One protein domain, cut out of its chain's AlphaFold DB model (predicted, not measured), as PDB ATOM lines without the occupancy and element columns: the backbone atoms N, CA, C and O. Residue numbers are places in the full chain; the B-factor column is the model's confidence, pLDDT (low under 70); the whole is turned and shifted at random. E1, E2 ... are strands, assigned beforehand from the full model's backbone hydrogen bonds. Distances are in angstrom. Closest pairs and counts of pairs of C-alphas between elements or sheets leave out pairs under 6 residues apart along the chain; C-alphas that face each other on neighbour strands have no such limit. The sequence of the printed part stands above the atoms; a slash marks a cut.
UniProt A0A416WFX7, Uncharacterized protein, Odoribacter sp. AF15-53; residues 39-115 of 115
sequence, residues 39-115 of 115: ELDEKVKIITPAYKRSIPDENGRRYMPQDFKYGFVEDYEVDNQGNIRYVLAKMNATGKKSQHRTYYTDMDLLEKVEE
ATOM      1  N   GLU A  39      73.358  87.456  59.471       94.81
ATOM      2  CA  GLU A  39      74.386  87.035  58.527       94.81
ATOM      3  C   GLU A  39      75.694  87.807  58.726       94.81
ATOM      4  O   GLU A  39      75.742  88.834  59.407       94.81
ATOM      5  N   LEU A  40      76.776  87.296  58.138       94.44
ATOM      6  CA  LEU A  40      78.057  87.999  58.108       94.44
ATOM      7  C   LEU A  40      77.912  89.351  57.399       94.44
ATOM      8  O   LEU A  40      77.154  89.489  56.442       94.44
ATOM      9  N   ASP A  41      78.652  90.344  57.891       92.94
ATOM     10  CA  ASP A  41      78.626  91.745  57.456       92.94
ATOM     11  C   ASP A  41      77.266  92.451  57.589       92.94
ATOM     12  O   ASP A  41      77.122  93.611  57.196       92.94
ATOM     13  N   GLU A  42      76.282  91.813  58.225       94.19
ATOM     14  CA  GLU A  42      74.993  92.427  58.494       94.19
ATOM     15  C   GLU A  42      75.121  93.530  59.548       94.19
ATOM     16  O   GLU A  42      75.803  93.379  60.570       94.19
ATOM     17  N   LYS A  43      74.455  94.661  59.300       95.06
ATOM     18  CA  LYS A  43      74.408  95.780  60.235       95.06
ATOM     19  C   LYS A  43      73.372  95.512  61.322       95.06
ATOM     20  O   LYS A  43      72.177  95.385  61.057       95.06
ATOM     21  N   VAL A  44      73.835  95.513  62.564       95.62
ATOM     22  CA  VAL A  44      73.026  95.231  63.749       95.62
ATOM     23  C   VAL A  44      73.018  96.447  64.669       95.62
ATOM     24  O   VAL A  44      74.044  97.092  64.909       95.62
ATOM     25  N   LYS A  45      71.840  96.761  65.200       96.00
ATOM     26  CA  LYS A  45      71.633  97.749  66.250       96.00
ATOM     27  C   LYS A  45      71.682  97.050  67.603       96.00
ATOM     28  O   LYS A  45      70.926  96.121  67.860       96.00
ATOM     29  N   ILE A  46      72.571  97.526  68.463       96.38
ATOM     30  CA  ILE A  46      72.723  97.086  69.847       96.38
ATOM     31  C   ILE A  46      71.945  98.067  70.714       96.38
ATOM     32  O   ILE A  46      72.227  99.268  70.706       96.38
ATOM     33  N   ILE A  47      70.968  97.557  71.447       96.31
ATOM     34  CA  ILE A  47      70.080  98.340  72.293       96.31
ATOM     35  C   ILE A  47      70.368  97.981  73.739       96.31
ATOM     36  O   ILE A  47      70.033  96.884  74.181       96.31
ATOM     37  N   THR A  48      70.922  98.930  74.486       94.38
ATOM     38  CA  THR A  48      71.041  98.803  75.937       94.38
ATOM     39  C   THR A  48      69.765  99.362  76.560       94.38
ATOM     40  O   THR A  48      69.562 100.580  76.514       94.38
ATOM     41  N   PRO A  49      68.866  98.520  77.105       93.25
ATOM     42  CA  PRO A  49      67.608  98.985  77.678       93.25
ATOM     43  C   PRO A  49      67.865  99.900  78.876       93.25
ATOM     44  O   PRO A  49      68.883  99.784  79.551       93.25
ATOM     45  N   ALA A  50      66.932 100.804  79.171       91.75
ATOM     46  CA  ALA A  50      67.059 101.672  80.336       91.75
ATOM     47  C   ALA A  50      67.000 100.862  81.643       91.75
ATOM     48  O   ALA A  50      66.136 100.000  81.815       91.75
ATOM     49  N   TYR A  51      67.884 101.164  82.594       87.62
ATOM     50  CA  TYR A  51      67.970 100.435  83.862       87.62
ATOM     51  C   TYR A  51      68.359 101.339  85.033       87.62
ATOM     52  O   TYR A  51      68.873 102.444  84.869       87.62
ATOM     53  N   LYS A  52      68.097 100.875  86.259       85.81
ATOM     54  CA  LYS A  52      68.509 101.568  87.489       85.81
ATOM     55  C   LYS A  52      69.782 100.929  88.027       85.81
ATOM     56  O   LYS A  52      69.791  99.732  88.303       85.81
ATOM     57  N   ARG A  53      70.830 101.727  88.230       83.38
ATOM     58  CA  ARG A  53      72.093 101.283  88.829       83.38
ATOM     59  C   ARG A  53      72.266 101.909  90.210       83.38
ATOM     60  O   ARG A  53      72.038 103.102  90.384       83.38
ATOM     61  N   SER A  54      72.679 101.109  91.189       81.75
ATOM     62  CA  SER A  54      73.171 101.645  92.463       81.75
ATOM     63  C   SER A  54      74.601 102.135  92.259       81.75
ATOM     64  O   SER A  54      75.440 101.359  91.797       81.75
ATOM     65  N   ILE A  55      74.875 103.400  92.561       78.06
ATOM     66  CA  ILE A  55      76.225 103.970  92.499       78.06
ATOM     67  C   ILE A  55      76.679 104.169  93.945       78.06
ATOM     68  O   ILE A  55      75.977 104.861  94.669       78.06
ATOM     69  N   PRO A  56      77.787 103.551  94.390       76.94
ATOM     70  CA  PRO A  56      78.233 103.650  95.783       76.94
ATOM     71  C   PRO A  56      78.466 105.091  96.267       76.94
ATOM     72  O   PRO A  56      78.225 105.380  97.433       76.94
ATOM     73  N   ASP A  57      78.894 105.978  95.365       74.50
ATOM     74  CA  ASP A  57      79.288 107.359  95.679       74.50
ATOM     75  C   ASP A  57      78.121 108.367  95.666       74.50
ATOM     76  O   ASP A  57      78.270 109.501  96.116       74.50
ATOM     77  N   GLU A  58      76.948 107.977  95.161       68.38
ATOM     78  CA  GLU A  58      75.732 108.794  95.191       68.38
ATOM     79  C   GLU A  58      74.731 108.114  96.143       68.38
ATOM     80  O   GLU A  58      74.488 106.917  96.035       68.38
ATOM     81  N   ASN A  59      74.109 108.858  97.068       66.31
ATOM     82  CA  ASN A  59      73.138 108.345  98.060       66.31
ATOM     83  C   ASN A  59      71.804 107.838  97.443       66.31
ATOM     84  O   ASN A  59      70.733 107.988  98.033       66.31
ATOM     85  N   GLY A  60      71.817 107.258  96.240       71.06
ATOM     86  CA  GLY A  60      70.623 106.826  95.532       71.06
ATOM     87  C   GLY A  60      70.875 105.902  94.341       71.06
ATOM     88  O   GLY A  60      71.996 105.606  93.933       71.06
ATOM     89  N   ARG A  61      69.769 105.426  93.761       76.94
ATOM     90  CA  ARG A  61      69.772 104.684  92.494       76.94
ATOM     91  C   ARG A  61      69.752 105.687  91.346       76.94
ATOM     92  O   ARG A  61      68.776 106.423  91.206       76.94
ATOM     93  N   ARG A  62      70.778 105.672  90.497       82.69
ATOM     94  CA  ARG A  62      70.814 106.489  89.283       82.69
ATOM     95  C   ARG A  62      70.095 105.772  88.150       82.69
ATOM     96  O   ARG A  62      70.274 104.571  87.934       82.69
ATOM     97  N   TYR A  63      69.255 106.517  87.443       86.00
ATOM     98  CA  TYR A  63      68.602 106.036  86.234       86.00
ATOM     99  C   TYR A  63      69.561 106.179  85.053       86.00
ATOM    100  O   TYR A  63      70.048 107.278  84.785       86.00
ATOM    101  N   MET A  64      69.838 105.070  84.375       88.00
ATOM    102  CA  MET A  64      70.570 105.054  83.116       88.00
ATOM    103  C   MET A  64      69.542 105.032  81.982       88.00
ATOM    104  O   MET A  64      68.724 104.105  81.942       88.00
ATOM    105  N   PRO A  65      69.529 106.048  81.101       91.19
ATOM    106  CA  PRO A  65      68.647 106.043  79.946       91.19
ATOM    107  C   PRO A  65      69.049 104.932  78.973       91.19
ATOM    108  O   PRO A  65      70.152 104.391  79.040       91.19
ATOM    109  N   GLN A  66      68.136 104.608  78.064       93.44
ATOM    110  CA  GLN A  66      68.405 103.690  76.966       93.44
ATOM    111  C   GLN A  66      69.528 104.240  76.077       93.44
ATOM    112  O   GLN A  66      69.536 105.431  75.761       93.44
ATOM    113  N   ASP A  67      70.448 103.368  75.672       93.00
ATOM    114  CA  ASP A  67      71.562 103.696  74.779       93.00
ATOM    115  C   ASP A  67      71.522 102.807  73.529       93.00
ATOM    116  O   ASP A  67      70.980 101.698  73.543       93.00
ATOM    117  N   PHE A  68      72.088 103.312  72.435       93.19
ATOM    118  CA  PHE A  68      72.085 102.644  71.141       93.19
ATOM    119  C   PHE A  68      73.463 102.683  70.502       93.19
ATOM    120  O   PHE A  68      74.091 103.735  70.378       93.19
ATOM    121  N   LYS A  69      73.904 101.529  70.010       94.00
ATOM    122  CA  LYS A  69      75.145 101.389  69.248       94.00
ATOM    123  C   LYS A  69      74.872 100.594  67.986       94.00
ATOM    124  O   LYS A  69      73.853  99.923  67.865       94.00
ATOM    125  N   TYR A  70      75.801 100.669  67.047       94.62
ATOM    126  CA  TYR A  70      75.729  99.912  65.807       94.62
ATOM    127  C   TYR A  70      77.020  99.142  65.604       94.62
ATOM    128  O   TYR A  70      78.115  99.650  65.882       94.62
ATOM    129  N   GLY A  71      76.874  97.932  65.088       95.19
ATOM    130  CA  GLY A  71      77.988  97.103  64.680       95.19
ATOM    131  C   GLY A  71      77.667  96.275  63.448       95.19
ATOM    132  O   GLY A  71      76.533  96.259  62.978       95.19
ATOM    133  N   PHE A  72      78.694  95.615  62.933       96.00
ATOM    134  CA  PHE A  72      78.608  94.684  61.815       96.00
ATOM    135  C   PHE A  72      79.056  93.307  62.280       96.00
ATOM    136  O   PHE A  72      80.059  93.218  62.990       96.00
ATOM    137  N   VAL A  73      78.344  92.255  61.890       96.06
ATOM    138  CA  VAL A  73      78.723  90.880  62.238       96.06
ATOM    139  C   VAL A  73      80.025  90.502  61.526       96.06
ATOM    140  O   VAL A  73      80.122  90.592  60.306       96.06
ATOM    141  N   GLU A  74      81.041  90.103  62.284       95.12
ATOM    142  CA  GLU A  74      82.320  89.605  61.756       95.12
ATOM    143  C   GLU A  74      82.459  88.095  61.861       95.12
ATOM    144  O   GLU A  74      83.086  87.488  61.001       95.12
ATOM    145  N   ASP A  75      81.932  87.517  62.937       95.44
ATOM    146  CA  ASP A  75      82.092  86.104  63.254       95.44
ATOM    147  C   ASP A  75      81.027  85.664  64.269       95.44
ATOM    148  O   ASP A  75      80.255  86.484  64.789       95.44
ATOM    149  N   TYR A  76      81.018  84.374  64.579       94.88
ATOM    150  CA  TYR A  76      80.105  83.734  65.508       94.88
ATOM    151  C   TYR A  76      80.875  82.959  66.574       94.88
ATOM    152  O   TYR A  76      81.878  82.304  66.307       94.88
ATOM    153  N   GLU A  77      80.348  82.965  67.788       93.12
ATOM    154  CA  GLU A  77      80.841  82.146  68.887       93.12
ATOM    155  C   GLU A  77      79.664  81.396  69.506       93.12
ATOM    156  O   GLU A  77      78.577  81.949  69.651       93.12
ATOM    157  N   VAL A  78      79.861  80.136  69.889       92.75
ATOM    158  CA  VAL A  78      78.877  79.392  70.687       92.75
ATOM    159  C   VAL A  78      79.394  79.347  72.113       92.75
ATOM    160  O   VAL A  78      80.493  78.841  72.354       92.75
ATOM    161  N   ASP A  79      78.631  79.908  73.046       89.75
ATOM    162  CA  ASP A  79      78.999  79.881  74.458       89.75
ATOM    163  C   ASP A  79      78.786  78.487  75.082       89.75
ATOM    164  O   ASP A  79      78.212  77.575  74.485       89.75
ATOM    165  N   ASN A  80      79.237  78.313  76.327       88.38
ATOM    166  CA  ASN A  80      79.109  77.039  77.045       88.38
ATOM    167  C   ASN A  80      77.649  76.654  77.363       88.38
ATOM    168  O   ASN A  80      77.406  75.543  77.829       88.38
ATOM    169  N   GLN A  81      76.690  77.563  77.165       89.62
ATOM    170  CA  GLN A  81      75.255  77.325  77.328       89.62
ATOM    171  C   GLN A  81      74.575  76.994  75.987       89.62
ATOM    172  O   GLN A  81      73.391  76.666  75.977       89.62
ATOM    173  N   GLY A  82      75.316  77.042  74.876       88.06
ATOM    174  CA  GLY A  82      74.814  76.788  73.531       88.06
ATOM    175  C   GLY A  82      74.226  78.018  72.842       88.06
ATOM    176  O   GLY A  82      73.667  77.879  71.760       88.06
ATOM    177  N   ASN A  83      74.339  79.221  73.414       92.12
ATOM    178  CA  ASN A  83      73.846  80.425  72.752       92.12
ATOM    179  C   ASN A  83      74.844  80.907  71.697       92.12
ATOM    180  O   ASN A  83      76.051  80.974  71.941       92.12
ATOM    181  N   ILE A  84      74.317  81.324  70.546       94.06
ATOM    182  CA  ILE A  84      75.106  81.984  69.505       94.06
ATOM    183  C   ILE A  84      75.341  83.441  69.912       94.06
ATOM    184  O   ILE A  84      74.407  84.244  69.995       94.06
ATOM    185  N   ARG A  85      76.607  83.780  70.135       94.62
ATOM    186  CA  ARG A  85      77.121  85.138  70.272       94.62
ATOM    187  C   ARG A  85      77.694  85.611  68.942       94.62
ATOM    188  O   ARG A  85      78.257  84.838  68.175       94.62
ATOM    189  N   TYR A  86      77.550  86.900  68.681       95.38
ATOM    190  CA  TYR A  86      78.015  87.548  67.466       95.38
ATOM    191  C   TYR A  86      79.253  88.369  67.800       95.38
ATOM    192  O   TYR A  86      79.244  89.201  68.707       95.38
ATOM    193  N   VAL A  87      80.331  88.166  67.060       95.25
ATOM    194  CA  VAL A  87      81.491  89.048  67.132       95.25
ATOM    195  C   VAL A  87      81.176  90.260  66.271       95.25
ATOM    196  O   VAL A  87      80.943  90.123  65.074       95.25
ATOM    197  N   LEU A  88      81.128  91.447  66.880       96.25
ATOM    198  CA  LEU A  88      80.711  92.665  66.190       96.25
ATOM    199  C   LEU A  88      81.885  93.627  65.983       96.25
ATOM    200  O   LEU A  88      82.554  94.040  66.934       96.25
ATOM    201  N   ALA A  89      82.076  94.079  64.748       95.75
ATOM    202  CA  ALA A  89      82.869  95.261  64.439       95.75
ATOM    203  C   ALA A  89      82.071  96.520  64.761       95.75
ATOM    204  O   ALA A  89      80.883  96.619  64.471       95.75
ATOM    205  N   LYS A  90      82.729  97.528  65.323       94.75
ATOM    206  CA  LYS A  90      82.126  98.827  65.612       94.75
ATOM    207  C   LYS A  90      81.812  99.568  64.311       94.75
ATOM    208  O   LYS A  90      82.624  99.594  63.391       94.75
ATOM    209  N   MET A  91      80.683 100.267  64.261       94.06
ATOM    210  CA  MET A  91      80.429 101.249  63.208       94.06
ATOM    211  C   MET A  91      81.208 102.549  63.475       94.06
ATOM    212  O   MET A  91      81.176 103.096  64.581       94.06
ATOM    213  N   ASN A  92      81.925 103.056  62.474       92.38
ATOM    214  CA  ASN A  92      82.616 104.340  62.565       92.38
ATOM    215  C   ASN A  92      81.646 105.529  62.372       92.38
ATOM    216  O   ASN A  92      80.479 105.352  62.024       92.38
ATOM    217  N   ALA A  93      82.134 106.761  62.554       88.75
ATOM    218  CA  ALA A  93      81.313 107.970  62.406       88.75
ATOM    219  C   ALA A  93      80.731 108.164  60.988       88.75
ATOM    220  O   ALA A  93      79.732 108.853  60.829       88.75
ATOM    221  N   THR A  94      81.331 107.542  59.966       88.69
ATOM    222  CA  THR A  94      80.847 107.579  58.574       88.69
ATOM    223  C   THR A  94      79.820 106.489  58.256       88.69
ATOM    224  O   THR A  94      79.387 106.380  57.114       88.69
ATOM    225  N   GLY A  95      79.457 105.650  59.232       86.81
ATOM    226  CA  GLY A  95      78.516 104.544  59.046       86.81
ATOM    227  C   GLY A  95      79.130 103.252  58.495       86.81
ATOM    228  O   GLY A  95      78.398 102.304  58.241       86.81
ATOM    229  N   LYS A  96      80.457 103.189  58.325       90.75
ATOM    230  CA  LYS A  96      81.181 102.023  57.791       90.75
ATOM    231  C   LYS A  96      81.750 101.142  58.903       90.75
ATOM    232  O   LYS A  96      81.963 101.602  60.029       90.75
ATOM    233  N   LYS A  97      82.050  99.888  58.562       91.94
ATOM    234  CA  LYS A  97      82.743  98.927  59.428       91.94
ATOM    235  C   LYS A  97      84.115  99.469  59.855       91.94
ATOM    236  O   LYS A  97      84.902  99.922  59.025       91.94
ATOM    237  N   SER A  98      84.374  99.474  61.160       92.19
ATOM    238  CA  SER A  98      85.663  99.828  61.764       92.19
ATOM    239  C   SER A  98      86.499  98.576  62.021       92.19
ATOM    240  O   SER A  98      85.951  97.493  62.178       92.19
ATOM    241  N   GLN A  99      87.816  98.741  62.159       89.75
ATOM    242  CA  GLN A  99      88.710  97.672  62.633       89.75
ATOM    243  C   GLN A  99      88.532  97.370  64.130       89.75
ATOM    244  O   GLN A  99      88.935  96.318  64.615       89.75
ATOM    245  N   HIS A 100      87.969  98.312  64.890       91.81
ATOM    246  CA  HIS A 100      87.728  98.112  66.315       91.81
ATOM    247  C   HIS A 100      86.455  97.310  66.541       91.81
ATOM    248  O   HIS A 100      85.427  97.601  65.934       91.81
ATOM    249  N   ARG A 101      86.497  96.374  67.488       93.12
ATOM    250  CA  ARG A 101      85.317  95.628  67.929       93.12
ATOM    251  C   ARG A 101      84.387  96.486  68.779       93.12
ATOM    252  O   ARG A 101      84.804  97.454  69.421       93.12
ATOM    253  N   THR A 102      83.119  96.106  68.790       93.56
ATOM    254  CA  THR A 102      82.145  96.538  69.786       93.56
ATOM    255  C   THR A 102      81.620  95.315  70.517       93.56
ATOM    256  O   THR A 102      81.563  94.221  69.963       93.56
ATOM    257  N   TYR A 103      81.244  95.509  71.770       91.94
ATOM    258  CA  TYR A 103      80.741  94.442  72.620       91.94
ATOM    259  C   TYR A 103      79.320  94.757  73.041       91.94
ATOM    260  O   TYR A 103      78.921  95.924  73.120       91.94
ATOM    261  N   TYR A 104      78.593  93.694  73.327       93.38
ATOM    262  CA  TYR A 104      77.289  93.732  73.948       93.38
ATOM    263  C   TYR A 104      77.255  92.664  75.038       93.38
ATOM    264  O   TYR A 104      78.133  91.802  75.137       93.38
ATOM    265  N   THR A 105      76.270  92.783  75.902       90.56
ATOM    266  CA  THR A 105      76.044  91.936  77.062       90.56
ATOM    267  C   THR A 105      74.726  91.202  76.894       90.56
ATOM    268  O   THR A 105      73.910  91.563  76.052       90.56
ATOM    269  N   ASP A 106      74.469  90.210  77.741       86.75
ATOM    270  CA  ASP A 106      73.197  89.479  77.715       86.75
ATOM    271  C   ASP A 106      71.989  90.371  78.091       86.75
ATOM    272  O   ASP A 106      70.841  89.977  77.912       86.75
ATOM    273  N   MET A 107      72.238  91.584  78.606       89.44
ATOM    274  CA  MET A 107      71.208  92.599  78.861       89.44
ATOM    275  C   MET A 107      70.856  93.417  77.615       89.44
ATOM    276  O   MET A 107      69.836  94.105  77.612       89.44
ATOM    277  N   ASP A 108      71.709  93.391  76.591       93.69
ATOM    278  CA  ASP A 108      71.506  94.141  75.361       93.69
ATOM    279  C   ASP A 108      70.637  93.348  74.381       93.69
ATOM    280  O   ASP A 108      70.728  92.125  74.270       93.69
ATOM    281  N   LEU A 109      69.811  94.066  73.625       93.94
ATOM    282  CA  LEU A 109      69.022  93.500  72.537       93.94
ATOM    283  C   LEU A 109      69.705  93.799  71.206       93.94
ATOM    284  O   LEU A 109      70.189  94.910  70.980       93.94
ATOM    285  N   LEU A 110      69.728  92.806  70.324       95.12
ATOM    286  CA  LEU A 110      70.231  92.945  68.965       95.12
ATOM    287  C   LEU A 110      69.058  92.978  67.991       95.12
ATOM    288  O   LEU A 110      68.241  92.058  67.973       95.12
ATOM    289  N   GLU A 111      69.007  94.015  67.163       94.88
ATOM    290  CA  GLU A 111      68.015  94.172  66.101       94.88
ATOM    291  C   GLU A 111      68.703  94.342  64.748       94.88
ATOM    292  O   GLU A 111      69.709  95.048  64.630       94.88
ATOM    293  N   LYS A 112      68.138  93.720  63.712       91.88
ATOM    294  CA  LYS A 112      68.558  93.946  62.328       91.88
ATOM    295  C   LYS A 112      68.224  95.381  61.934       91.88
ATOM    296  O   LYS A 112      67.126  95.860  62.213       91.88
ATOM    297  N   VAL A 113      69.160  96.060  61.279       89.06
ATOM    298  CA  VAL A 113      68.885  97.354  60.651       89.06
ATOM    299  C   VAL A 113      68.462  97.087  59.211       89.06
ATOM    300  O   VAL A 113      69.279  96.634  58.414       89.06
ATOM    301  N   GLU A 114      67.193  97.334  58.891       77.06
ATOM    302  CA  GLU A 114      66.734  97.387  57.498       77.06
ATOM    303  C   GLU A 114      67.270  98.678  56.856       77.06
ATOM    304  O   GLU A 114      67.197  99.748  57.472       77.06
ATOM    305  N   GLU A 115      67.884  98.561  55.675       63.09
ATOM    306  CA  GLU A 115      68.363  99.698  54.868       63.09
ATOM    307  C   GLU A 115      67.262 100.275  53.975       63.09
ATOM    308  O   GLU A 115      66.469  99.482  53.414       63.09
TER     309      GLU A 115
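AT A GLANCE: This is residues 39 to 115 of the 115 residues of an uncharacterized protein of Odoribacter sp. AF15-53 (UniProt A0A416WFX7). A strongly twisted five-stranded sheet splays into two arms: the hairpin E2 and E3 carries E1 and E4 onward into one long narrow arm, while E4 bends and the far ends of E4 and E5 form the other. Residues 103 to 108 link one edge of the sheet to the other. The printed part has 77 residues with no named helix and seven strands, E1 to E7 along the chain; the sheet order is E6, E5, E4, E1, E7, antiparallel throughout, and the class is all strand. It is loose, with a radius of gyration of the C-alphas of 14.8 A and spans of 45 by 35 by 23 A.

IN THESE COORDINATES: Find C-alpha 43 at (74.408, 95.780, 60.235), where E1, residues 43 to 48, begins. E4, residues 67 to 78, is the longest strand at 25.7 A; E5, residues 84 to 91, measures 21.0 A. E6 is residues 97 to 102, and E7, residues 109 to 112, ends at C-alpha 112 at (68.558, 93.946, 62.328). Look to residues 51 to 54 for E2 and 61 to 64 for E3.

HOW THE PARTS SIT: Start at E4, which bends by 92 degrees at residue 74. Beside E1 it has N 46 and O 69 within hydrogen-bond range at 2.8 A; in its hairpin with E5, N 85 and O 77 are 2.7 A apart. The hairpin E5 and E6 has N 98 and O 90 at 2.8 A. At the other edge, E7 and E1 have N 45 and O 111 at 2.8 A. E1 runs on into E2 at 48 degrees; E2 and E3 have N 53 and O 62 at 2.9 A.

THE WHOLE: The C-alphas farthest apart, of Leu 40 and Asn 59, are 45.1 A apart. The printed part has no cut and no long link. Residues 58 to 59 and 115 have pLDDT under 70.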